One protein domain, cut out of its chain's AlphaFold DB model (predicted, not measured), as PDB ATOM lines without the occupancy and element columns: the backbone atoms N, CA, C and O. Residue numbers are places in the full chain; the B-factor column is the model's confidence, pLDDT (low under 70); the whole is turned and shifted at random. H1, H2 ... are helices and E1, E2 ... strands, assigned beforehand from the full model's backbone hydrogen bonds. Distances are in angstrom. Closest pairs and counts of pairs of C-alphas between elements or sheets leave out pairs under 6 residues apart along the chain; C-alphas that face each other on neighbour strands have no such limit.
ATOM      1  N   LYS A   6      89.221 172.465 213.830       88.31
ATOM      2  CA  LYS A   6      88.837 173.874 213.929       88.31
ATOM      3  C   LYS A   6      89.031 174.347 215.360       88.31
ATOM      4  O   LYS A   6      88.839 173.579 216.303       88.31
ATOM      5  N   TYR A   7      89.379 175.615 215.510       86.94
ATOM      6  CA  TYR A   7      89.641 176.221 216.809       86.94
ATOM      7  C   TYR A   7      88.890 177.535 216.939       86.94
ATOM      8  O   TYR A   7      88.827 178.322 215.995       86.94
ATOM      9  N   VAL A   8      88.343 177.776 218.123       85.56
ATOM     10  CA  VAL A   8      87.737 179.054 218.483       85.56
ATOM     11  C   VAL A   8      88.784 179.895 219.190       85.56
ATOM     12  O   VAL A   8      89.377 179.442 220.167       85.56
ATOM     13  N   PHE A   9      89.010 181.109 218.696       89.06
ATOM     14  CA  PHE A   9      89.901 182.099 219.293       89.06
ATOM     15  C   PHE A   9      89.072 183.197 219.949       89.06
ATOM     16  O   PHE A   9      88.142 183.727 219.346       89.06
ATOM     17  N   VAL A  10      89.418 183.549 221.184       84.56
ATOM     18  CA  VAL A  10      88.692 184.523 221.999       84.56
ATOM     19  C   VAL A  10      89.647 185.579 222.528       84.56
ATOM     20  O   VAL A  10      90.621 185.277 223.222       84.56
ATOM     21  N   TYR A  11      89.318 186.838 222.263       85.81
ATOM     22  CA  TYR A  11      89.989 187.990 222.845       85.81
ATOM     23  C   TYR A  11      88.957 189.025 223.293       85.81
ATOM     24  O   TYR A  11      88.342 189.714 222.480       85.81
ATOM     25  N   PHE A  12      88.760 189.128 224.609       81.94
ATOM     26  CA  PHE A  12      87.676 189.909 225.211       81.94
ATOM     27  C   PHE A  12      86.302 189.523 224.632       81.94
ATOM     28  O   PHE A  12      85.820 188.430 224.899       81.94
ATOM     29  N   ASN A  13      85.670 190.417 223.870       78.38
ATOM     30  CA  ASN A  13      84.359 190.229 223.249       78.38
ATOM     31  C   ASN A  13      84.445 189.805 221.773       78.38
ATOM     32  O   ASN A  13      83.414 189.692 221.115       78.38
ATOM     33  N   ARG A  14      85.653 189.618 221.233       82.56
ATOM     34  CA  ARG A  14      85.872 189.161 219.859       82.56
ATOM     35  C   ARG A  14      86.103 187.659 219.882       82.56
ATOM     36  O   ARG A  14      86.974 187.181 220.610       82.56
ATOM     37  N   ILE A  15      85.314 186.944 219.093       86.75
ATOM     38  CA  ILE A  15      85.326 185.487 218.997       86.75
ATOM     39  C   ILE A  15      85.340 185.133 217.518       86.75
ATOM     40  O   ILE A  15      84.561 185.707 216.762       86.75
ATOM     41  N   GLU A  16      86.205 184.207 217.123       92.62
ATOM     42  CA  GLU A  16      86.296 183.742 215.741       92.62
ATOM     43  C   GLU A  16      86.533 182.237 215.687       92.62
ATOM     44  O   GLU A  16      87.333 181.700 216.459       92.62
ATOM     45  N   LEU A  17      85.861 181.562 214.754       91.62
ATOM     46  CA  LEU A  17      86.058 180.140 214.493       91.62
ATOM     47  C   LEU A  17      86.972 179.978 213.280       91.62
ATOM     48  O   LEU A  17      86.602 180.250 212.141       91.62
ATOM     49  N   CYS A  18      88.187 179.509 213.533       93.81
ATOM     50  CA  CYS A  18      89.232 179.384 212.531       93.81
ATOM     51  C   CYS A  18      89.367 177.923 212.097       93.81
ATOM     52  O   CYS A  18      89.555 177.026 212.920       93.81
ATOM     53  N   SER A  19      89.293 177.688 210.788       92.44
ATOM     54  CA  SER A  19      89.490 176.366 210.175       92.44
ATOM     55  C   SER A  19      90.918 176.151 209.671       92.44
ATOM     56  O   SER A  19      91.251 175.049 209.240       92.44
ATOM     57  N   THR A  20      91.739 177.200 209.690       92.88
ATOM     58  CA  THR A  20      93.125 177.197 209.209       92.88
ATOM     59  C   THR A  20      94.008 178.091 210.088       92.88
ATOM     60  O   THR A  20      93.489 179.041 210.695       92.88
ATOM     61  N   PRO A  21      95.328 177.836 210.139       92.38
ATOM     62  CA  PRO A  21      96.294 178.730 210.775       92.38
ATOM     63  C   PRO A  21      96.209 180.169 210.261       92.38
ATOM     64  O   PRO A  21      96.222 181.112 211.049       92.38
ATOM     65  N   GLU A  22      96.061 180.351 208.951       95.69
ATOM     66  CA  GLU A  22      96.065 181.658 208.293       95.69
ATOM     67  C   GLU A  22      94.858 182.500 208.715       95.69
ATOM     68  O   GLU A  22      94.997 183.696 208.975       95.69
ATOM     69  N   GLN A  23      93.685 181.875 208.866       95.62
ATOM     70  CA  GLN A  23      92.498 182.537 209.415       95.62
ATOM     71  C   GLN A  23      92.723 183.002 210.856       95.62
ATOM     72  O   GLN A  23      92.355 184.126 211.197       95.62
ATOM     73  N   ALA A  24      93.368 182.179 211.689       94.44
ATOM     74  CA  ALA A  24      93.675 182.547 213.068       94.44
ATOM     75  C   ALA A  24      94.674 183.711 213.136       94.44
ATOM     76  O   ALA A  24      94.470 184.662 213.892       94.44
ATOM     77  N   ILE A  25      95.722 183.683 212.312       95.62
ATOM     78  CA  ILE A  25      96.716 184.762 212.224       95.62
ATOM     79  C   ILE A  25      96.059 186.059 211.739       95.62
ATOM     80  O   ILE A  25      96.277 187.119 212.332       95.62
ATOM     81  N   TYR A  26      95.211 185.984 210.709       96.94
ATOM     82  CA  TYR A  26      94.455 187.130 210.205       96.94
ATOM     83  C   TYR A  26      93.546 187.727 211.284       96.94
ATOM     84  O   TYR A  26      93.588 188.936 211.524       96.94
ATOM     85  N   PHE A  27      92.783 186.882 211.987       96.19
ATOM     86  CA  PHE A  27      91.945 187.309 213.102       96.19
ATOM     87  C   PHE A  27      92.774 188.049 214.151       96.19
ATOM     88  O   PHE A  27      92.450 189.190 214.471       96.19
ATOM     89  N   ILE A  28      93.884 187.466 214.617       94.94
ATOM     90  CA  ILE A  28      94.766 188.072 215.626       94.94
ATOM     91  C   ILE A  28      95.272 189.447 215.179       94.94
ATOM     92  O   ILE A  28      95.205 190.403 215.950       94.94
ATOM     93  N   ASN A  29      95.739 189.563 213.936       95.38
ATOM     94  CA  ASN A  29      96.248 190.816 213.376       95.38
ATOM     95  C   ASN A  29      95.150 191.885 213.196       95.38
ATOM     96  O   ASN A  29      95.455 193.075 213.123       95.38
ATOM     97  N   SER A  30      93.875 191.488 213.143       95.12
ATOM     98  CA  SER A  30      92.734 192.414 213.092       95.12
ATOM     99  C   SER A  30      92.324 192.968 214.465       95.12
ATOM    100  O   SER A  30      91.539 193.915 214.546       95.12
ATOM    101  N   LEU A  31      92.824 192.384 215.560       93.81
ATOM    102  CA  LEU A  31      92.428 192.756 216.914       93.81
ATOM    103  C   LEU A  31      93.135 194.024 217.395       93.81
ATOM    104  O   LEU A  31      94.302 194.283 217.101       93.81
ATOM    105  N   ILE A  32      92.436 194.780 218.238       91.75
ATOM    106  CA  ILE A  32      92.971 195.944 218.947       91.75
ATOM    107  C   ILE A  32      92.891 195.665 220.441       91.75
ATOM    108  O   ILE A  32      91.874 195.192 220.947       91.75
ATOM    109  N   ASN A  33      93.964 195.966 221.171       89.06
ATOM    110  CA  ASN A  33      93.966 195.857 222.617       89.06
ATOM    111  C   ASN A  33      93.074 196.953 223.217       89.06
ATOM    112  O   ASN A  33      93.436 198.127 223.134       89.06
ATOM    113  N   PRO A  34      91.960 196.610 223.888       80.94
ATOM    114  CA  PRO A  34      91.044 197.616 224.416       80.94
ATOM    115  C   PRO A  34      91.652 198.448 225.554       80.94
ATOM    116  O   PRO A  34      91.120 199.498 225.887       80.94
ATOM    117  N   ARG A  35      92.755 197.994 226.171       83.44
ATOM    118  CA  ARG A  35      93.433 198.718 227.260       83.44
ATOM    119  C   ARG A  35      94.490 199.703 226.773       83.44
ATOM    120  O   ARG A  35      94.774 200.663 227.473       83.44
ATOM    121  N   SER A  36      95.112 199.441 225.624       85.44
ATOM    122  CA  SER A  36      96.237 200.242 225.119       85.44
ATOM    123  C   SER A  36      95.989 200.864 223.747       85.44
ATOM    124  O   SER A  36      96.852 201.588 223.263       85.44
ATOM    125  N   ALA A  37      94.851 200.558 223.114       86.75
ATOM    126  CA  ALA A  37      94.502 200.938 221.745       86.75
ATOM    127  C   ALA A  37      95.544 200.529 220.684       86.75
ATOM    128  O   ALA A  37      95.517 201.014 219.557       86.75
ATOM    129  N   LYS A  38      96.465 199.616 221.022       88.69
ATOM    130  CA  LYS A  38      97.458 199.092 220.084       88.69
ATOM    131  C   LYS A  38      96.862 197.948 219.284       88.69
ATOM    132  O   LYS A  38      96.251 197.046 219.861       88.69
ATOM    133  N   GLN A  39      97.090 197.968 217.978       92.50
ATOM    134  CA  GLN A  39      96.824 196.816 217.130       92.50
ATOM    135  C   GLN A  39      97.710 195.647 217.567       92.50
ATOM    136  O   GLN A  39      98.894 195.825 217.875       92.50
ATOM    137  N   LEU A  40      97.117 194.461 217.640       92.62
ATOM    138  CA  LEU A  40      97.850 193.238 217.919       92.62
ATOM    139  C   LEU A  40      98.578 192.805 216.649       92.62
ATOM    140  O   LEU A  40      98.068 192.945 215.540       92.62
ATOM    141  N   LYS A  41      99.774 192.251 216.822       93.00
ATOM    142  CA  LYS A  41     100.501 191.573 215.753       93.00
ATOM    143  C   LYS A  41     100.859 190.174 216.219       93.00
ATOM    144  O   LYS A  41     101.429 190.023 217.306       93.00
ATOM    145  N   CYS A  42     100.518 189.169 215.423       90.56
ATOM    146  CA  CYS A  42     100.942 187.797 215.649       90.56
ATOM    147  C   CYS A  42     102.475 187.764 215.644       90.56
ATOM    148  O   CYS A  42     103.118 188.288 214.736       90.56
ATOM    149  N   SER A  43     103.063 187.276 216.733       85.62
ATOM    150  CA  SER A  43     104.508 187.084 216.812       85.62
ATOM    151  C   SER A  43     104.871 185.761 216.153       85.62
ATOM    152  O   SER A  43     104.066 184.837 216.163       85.62
ATOM    153  N   GLU A  44     106.104 185.630 215.671       80.44
ATOM    154  CA  GLU A  44     106.617 184.379 215.095       80.44
ATOM    155  C   GLU A  44     106.389 183.178 216.032       80.44
ATOM    156  O   GLU A  44     105.876 182.141 215.625       80.44
ATOM    157  N   THR A  45     106.633 183.352 217.336       78.56
ATOM    158  CA  THR A  45     106.349 182.319 218.345       78.56
ATOM    159  C   THR A  45     104.864 181.943 218.420       78.56
ATOM    160  O   THR A  45     104.534 180.773 218.624       78.56
ATOM    161  N   ALA A  46     103.957 182.916 218.288       81.19
ATOM    162  CA  ALA A  46     102.521 182.654 218.285       81.19
ATOM    163  C   ALA A  46     102.087 181.960 216.988       81.19
ATOM    164  O   ALA A  46     101.303 181.019 217.058       81.19
ATOM    165  N   GLU A  47     102.638 182.359 215.841       83.62
ATOM    166  CA  GLU A  47     102.394 181.713 214.549       83.62
ATOM    167  C   GLU A  47     102.826 180.244 214.576       83.62
ATOM    168  O   GLU A  47     101.994 179.371 214.324       83.62
ATOM    169  N   CYS A  48     104.065 179.941 214.987       75.62
ATOM    170  CA  CYS A  48     104.545 178.559 215.120       75.62
ATOM    171  C   CYS A  48     103.615 177.715 215.997       75.62
ATOM    172  O   CYS A  48     103.288 176.576 215.663       75.62
ATOM    173  N   ARG A  49     103.144 178.285 217.114       81.00
ATOM    174  CA  ARG A  49     102.222 177.595 218.015       81.00
ATOM    175  C   ARG A  49     100.857 177.355 217.372       81.00
ATOM    176  O   ARG A  49     100.311 176.273 217.550       81.00
ATOM    177  N   ILE A  50     100.317 178.320 216.628       85.88
ATOM    178  CA  ILE A  50      99.062 178.160 215.877       85.88
ATOM    179  C   ILE A  50      99.194 177.003 214.885       85.88
ATOM    180  O   ILE A  50      98.366 176.095 214.917       85.88
ATOM    181  N   TYR A  51     100.249 176.975 214.067       81.94
ATOM    182  CA  TYR A  51     100.477 175.867 213.134       81.94
ATOM    183  C   TYR A  51     100.561 174.518 213.859       81.94
ATOM    184  O   TYR A  51      99.844 173.589 213.493       81.94
ATOM    185  N   ALA A  52     101.337 174.429 214.942       74.00
ATOM    186  CA  ALA A  52     101.466 173.203 215.730       74.00
ATOM    187  C   ALA A  52     100.122 172.712 216.313       74.00
ATOM    188  O   ALA A  52      99.871 171.509 216.383       74.00
ATOM    189  N   ILE A  53      99.222 173.624 216.696       78.94
ATOM    190  CA  ILE A  53      97.869 173.284 217.170       78.94
ATOM    191  C   ILE A  53      97.017 172.698 216.029       78.94
ATOM    192  O   ILE A  53      96.411 171.637 216.192       78.94
ATOM    193  N   PHE A  54      96.992 173.347 214.861       80.69
ATOM    194  CA  PHE A  54      96.198 172.896 213.708       80.69
ATOM    195  C   PHE A  54      96.716 171.588 213.090       80.69
ATOM    196  O   PHE A  54      95.908 170.761 212.662       80.69
ATOM    197  N   PHE A  55      98.033 171.364 213.093       75.69
ATOM    198  CA  PHE A  55      98.644 170.098 212.667       75.69
ATOM    199  C   PHE A  55      98.584 169.001 213.733       75.69
ATOM    200  O   PHE A  55      98.874 167.841 213.451       75.69
ATOM    201  N   GLY A  56      98.143 169.345 214.942       65.50
ATOM    202  CA  GLY A  56      97.948 168.399 216.028       65.50
ATOM    203  C   GLY A  56      99.215 167.943 216.736       65.50
ATOM    204  O   GLY A  56      99.160 166.978 217.493       65.50
ATOM    205  N   GLU A  57     100.314 168.663 216.537       59.06
ATOM    206  CA  GLU A  57     101.571 168.513 217.274       59.06
ATOM    207  C   GLU A  57     101.437 169.022 218.716       59.06
ATOM    208  O   GLU A  57     102.111 168.541 219.625       59.06
ATOM    209  N   ILE A  58     100.519 169.968 218.940       58.91
ATOM    210  CA  ILE A  58     100.082 170.401 220.265       58.91
ATOM    211  C   ILE A  58      98.609 170.041 220.415       58.91
ATOM    212  O   ILE A  58      97.717 170.703 219.880       58.91
ATOM    213  N   VAL A  59      98.351 168.993 221.191       52.03
ATOM    214  CA  VAL A  59      97.007 168.651 221.641       52.03
ATOM    215  C   VAL A  59      96.663 169.608 222.782       52.03
ATOM    216  O   VAL A  59      97.031 169.392 223.934       52.03
ATOM    217  N   GLY A  60      96.017 170.732 222.461       48.72
ATOM    218  CA  GLY A  60      95.304 171.491 223.490       48.72
ATOM    219  C   GLY A  60      94.307 170.547 224.162       48.72
ATOM    220  O   GLY A  60      93.729 169.733 223.448       48.72
ATOM    221  N   ASN A  61      94.147 170.622 225.492       49.16
ATOM    222  CA  ASN A  61      93.254 169.737 226.255       49.16
ATOM    223  C   ASN A  61      91.972 169.432 225.455       49.16
ATOM    224  O   ASN A  61      91.209 170.342 225.136       49.16
ATOM    225  N   GLU A  62      91.802 168.163 225.065       40.16
ATOM    226  CA  GLU A  62      90.744 167.691 224.148       40.16
ATOM    227  C   GLU A  62      89.352 167.765 224.765       40.16
ATOM    228  O   GLU A  62      88.340 167.687 224.072       40.16
ATOM    229  N   ALA A  63      89.287 167.973 226.071       37.00
ATOM    230  CA  ALA A  63      88.062 168.351 226.716       37.00
ATOM    231  C   ALA A  63      87.899 169.868 226.598       37.00
ATOM    232  O   ALA A  63      88.705 170.640 227.115       37.00
ATOM    233  N   GLY A  64      86.761 170.296 226.056       37.06
ATOM    234  CA  GLY A  64      86.120 171.555 226.435       37.06
ATOM    235  C   GLY A  64      85.782 171.625 227.934       37.06
ATOM    236  O   GLY A  64      84.804 172.266 228.307       37.06
ATOM    237  N   THR A  65      86.569 170.993 228.816       35.72
ATOM    238  CA  THR A  65      86.672 171.445 230.187       35.72
ATOM    239  C   THR A  65      87.280 172.833 230.106       35.72
ATOM    240  O   THR A  65      88.485 173.045 229.970       35.72
ATOM    241  N   VAL A  66      86.405 173.826 230.213       36.03
ATOM    242  CA  VAL A  66      86.729 175.060 230.914       36.03
ATOM    243  C   VAL A  66      87.128 174.631 232.330       36.03
ATOM    244  O   VAL A  66      86.335 174.705 233.270       36.03
ATOM    245  N   ASP A  67      88.330 174.066 232.468       26.53
ATOM    246  CA  ASP A  67      88.874 173.668 233.747       26.53
ATOM    247  C   ASP A  67      89.256 174.952 234.453       26.53
ATOM    248  O   ASP A  67      90.289 175.592 234.247       26.53
ATOM    249  N   TYR A  68      88.301 175.344 235.275       33.53
ATOM    250  CA  TYR A  68      88.388 176.342 236.303       33.53
ATOM    251  C   TYR A  68      89.397 175.871 237.357       33.53
ATOM    252  O   TYR A  68      89.014 175.556 238.473       33.53
ATOM    253  N   PHE A  69      90.688 175.810 237.029       28.95
ATOM    254  CA  PHE A  69      91.744 175.607 238.020       28.95
ATOM    255  C   PHE A  69      92.989 176.426 237.681       28.95
ATOM    256  O   PHE A  69      94.015 175.940 237.209       28.95
ATOM    257  N   ILE A  70      92.916 177.707 238.044       32.69
ATOM    258  CA  ILE A  70      94.084 178.379 238.604       32.69
ATOM    259  C   ILE A  70      94.250 177.852 240.035       32.69
ATOM    260  O   ILE A  70      93.341 178.001 240.845       32.69
ATOM    261  N   TYR A  71      95.432 177.291 240.299       27.19
ATOM    262  CA  TYR A  71      96.188 177.204 241.563       27.19
ATOM    263  C   TYR A  71      96.677 175.791 241.882       27.19
ATOM    264  O   TYR A  71      96.085 175.070 242.675       27.19
ATOM    265  N   LYS A  72      97.847 175.457 241.330       26.39
ATOM    266  CA  LYS A  72      99.014 174.919 242.053       26.39
ATOM    267  C   LYS A  72     100.054 174.511 241.020       26.39
ATOM    268  O   LYS A  72     100.058 173.385 240.552       26.39
ATOM    269  N   THR A  73     100.908 175.458 240.651       25.55
ATOM    270  CA  THR A  73     102.322 175.261 240.287       25.55
ATOM    271  C   THR A  73     102.839 176.575 239.716       25.55
ATOM    272  O   THR A  73     102.224 177.214 238.863       25.55
ATOM    273  N   LYS A  74     103.987 177.018 240.223       34.59
ATOM    274  CA  LYS A  74     104.833 177.952 239.487       34.59
ATOM    275  C   LYS A  74     105.129 177.305 238.123       34.59
ATOM    276  O   LYS A  74     105.581 176.166 238.113       34.59
ATOM    277  N   LYS A  75     104.930 178.073 237.041       32.72
ATOM    278  CA  LYS A  75     105.111 177.758 235.603       32.72
ATOM    279  C   LYS A  75     103.889 177.133 234.897       32.72
ATOM    280  O   LYS A  75     103.657 175.939 234.968       32.72
ATOM    281  N   TYR A  76     103.181 178.001 234.159       36.88
ATOM    282  CA  TYR A  76     102.233 177.728 233.062       36.88
ATOM    283  C   TYR A  76     101.053 176.790 233.383       36.88
ATOM    284  O   TYR A  76     101.060 175.624 233.010       36.88
ATOM    285  N   SER A  77      99.998 177.307 234.027       30.55
ATOM    286  CA  SER A  77      98.781 176.526 234.306       30.55
ATOM    287  C   SER A  77      97.657 176.783 233.291       30.55
ATOM    288  O   SER A  77      97.119 177.882 233.184       30.55
ATOM    289  N   GLY A  78      97.298 175.724 232.562       39.53
ATOM    290  CA  GLY A  78      95.907 175.318 232.326       39.53
ATOM    291  C   GLY A  78      95.107 175.967 231.198       39.53
ATOM    292  O   GLY A  78      94.138 175.362 230.755       39.53
ATOM    293  N   LEU A  79      95.480 177.144 230.697       50.31
ATOM    294  CA  LEU A  79      94.738 177.791 229.611       50.31
ATOM    295  C   LEU A  79      95.548 177.755 228.315       50.31
ATOM    296  O   LEU A  79      96.703 178.185 228.263       50.31
ATOM    297  N   ASN A  80      94.916 177.253 227.257       68.81
ATOM    298  CA  ASN A  80      95.349 177.400 225.875       68.81
ATOM    299  C   ASN A  80      95.391 178.903 225.527       68.81
ATOM    300  O   ASN A  80      94.421 179.483 225.044       68.81
ATOM    301  N   MET A  81      96.509 179.547 225.855       76.56
ATOM    302  CA  MET A  81      96.718 180.986 225.721       76.56
ATOM    303  C   MET A  81      97.824 181.277 224.717       76.56
ATOM    304  O   MET A  81      98.880 180.638 224.728       76.56
ATOM    305  N   LEU A  82      97.601 182.302 223.905       80.38
ATOM    306  CA  LEU A  82      98.605 182.924 223.057       80.38
ATOM    307  C   LEU A  82      98.904 184.329 223.565       80.38
ATOM    308  O   LEU A  82      98.005 185.114 223.878       80.38
ATOM    309  N   GLN A  83     100.193 184.638 223.616       81.31
ATOM    310  CA  GLN A  83     100.691 185.986 223.819       81.31
ATOM    311  C   GLN A  83     101.275 186.467 222.496       81.31
ATOM    312  O   GLN A  83     102.069 185.763 221.873       81.31
ATOM    313  N   THR A  84     100.869 187.654 222.065       82.75
ATOM    314  CA  THR A  84     101.322 188.248 220.807       82.75
ATOM    315  C   THR A  84     101.816 189.664 221.070       82.75
ATOM    316  O   THR A  84     101.649 190.219 222.163       82.75
ATOM    317  N   THR A  85     102.444 190.286 220.078       85.06
ATOM    318  CA  THR A  85     102.862 191.679 220.213       85.06
ATOM    319  C   THR A  85     101.622 192.557 220.374       85.06
ATOM    320  O   THR A  85     100.671 192.454 219.602       85.06
ATOM    321  N   GLY A  86     101.619 193.422 221.391       79.31
ATOM    322  CA  GLY A  86     100.506 194.336 221.668       79.31
ATOM    323  C   GLY A  86      99.464 193.824 222.670       79.31
ATOM    324  O   GLY A  86      98.659 194.632 223.136       79.31
ATOM    325  N   THR A  87      99.497 192.554 223.100       79.88
ATOM    326  CA  THR A  87      98.555 192.047 224.127       79.88
ATOM    327  C   THR A  87      98.867 192.574 225.537       79.88
ATOM    328  O   THR A  87      97.966 192.717 226.370       79.88
ATOM    329  N   GLY A  88     100.122 192.929 225.829       79.12
ATOM    330  CA  GLY A  88     100.538 193.378 227.162       79.12
ATOM    331  C   GLY A  88     100.381 192.262 228.200       79.12
ATOM    332  O   GLY A  88     100.897 191.166 228.001       79.12
ATOM    333  N   SER A  89      99.654 192.531 229.290       75.38
ATOM    334  CA  SER A  89      99.313 191.537 230.326       75.38
ATOM    335  C   SER A  89      98.070 190.694 230.005       75.38
ATOM    336  O   SER A  89      97.606 189.926 230.847       75.38
ATOM    337  N   THR A  90      97.493 190.861 228.812       78.19
ATOM    338  CA  THR A  90      96.324 190.102 228.348       78.19
ATOM    339  C   THR A  90      96.751 188.968 227.416       78.19
ATOM    340  O   THR A  90      97.881 188.951 226.923       78.19
ATOM    341  N   HIS A  91      95.844 188.022 227.178       83.06
ATOM    342  CA  HIS A  91      96.104 186.822 226.386       83.06
ATOM    343  C   HIS A  91      94.925 186.535 225.461       83.06
ATOM    344  O   HIS A  91      93.785 186.892 225.771       83.06
ATOM    345  N   ILE A  92      95.214 185.889 224.336       84.56
ATOM    346  CA  ILE A  92      94.207 185.350 223.423       84.56
ATOM    347  C   ILE A  92      93.985 183.900 223.826       84.56
ATOM    348  O   ILE A  92      94.931 183.115 223.835       84.56
ATOM    349  N   ASN A  93      92.755 183.548 224.174       84.38
ATOM    350  CA  ASN A  93      92.407 182.169 224.494       84.38
ATOM    351  C   ASN A  93      92.065 181.425 223.205       84.38
ATOM    352  O   ASN A  93      91.470 182.008 222.301       84.38
ATOM    353  N   TYR A  94      92.397 180.142 223.133       82.06
ATOM    354  CA  TYR A  94      91.967 179.266 222.049       82.06
ATOM    355  C   TYR A  94      91.490 177.920 222.588       82.06
ATOM    356  O   TYR A  94      91.938 177.471 223.636       82.06
ATOM    357  N   TYR A  95      90.572 177.252 221.901       78.50
ATOM    358  CA  TYR A  95      90.136 175.903 222.271       78.50
ATOM    359  C   TYR A  95      89.521 175.182 221.068       78.50
ATOM    360  O   TYR A  95      89.109 175.848 220.112       78.50
ATOM    361  N   PRO A  96      89.502 173.835 221.063       81.81
ATOM    362  CA  PRO A  96      88.881 173.072 219.988       81.81
ATOM    363  C   PRO A  96      87.418 173.478 219.787       81.81
ATOM    364  O   PRO A  96      86.666 173.654 220.748       81.81
ATOM    365  N   ALA A  97      87.009 173.635 218.531       84.00
ATOM    366  CA  ALA A  97      85.625 173.942 218.216       84.00
ATOM    367  C   ALA A  97      84.738 172.708 218.443       84.00
ATOM    368  O   ALA A  97      85.006 171.627 217.926       84.00
TER     369      ALA A  97
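This is residues 6 to 97 of the 223 residues of an uncharacterized protein of Alistipes shahii WAL 8301 (UniProt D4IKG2). There is little regular structure: two layers, H1 packed over one face of the small antiparallel sheet E2 E1 E3, with H2 packed on H1; residues 71 to 76 stick out. The printed part has 92 residues, 36 of them in E1, E2, H1, H2, E3, class mixed. It is compact, radius of gyration of the C-alphas 12.9 A, spans 33 by 28 by 23 A.

E1 is residues 7 to 11, C-alpha 7 at (89.641, 176.221, 216.809); E2 14 to 18; H1 21 to 30; H2 44 to 54, 15.6 A long; E3 92 to 96, C-alpha 96 at (88.881, 173.072, 219.988).

In hairpin E1 and E2, N 9 and O 16 are 2.9 A apart; between E1 and E3, N 8 and O 95 are 2.9 A apart. H1 touches H2, C-alphas of Pro 21 and Tyr 51 closest at 5.6 A, a helical hairpin. Both helices have every O i to N i+4 pair within hydrogen-bond range.

The printed part has no cut; links H1 to H2 and H2 to E3 are long. Residues 56 to 80 have pLDDT under 70.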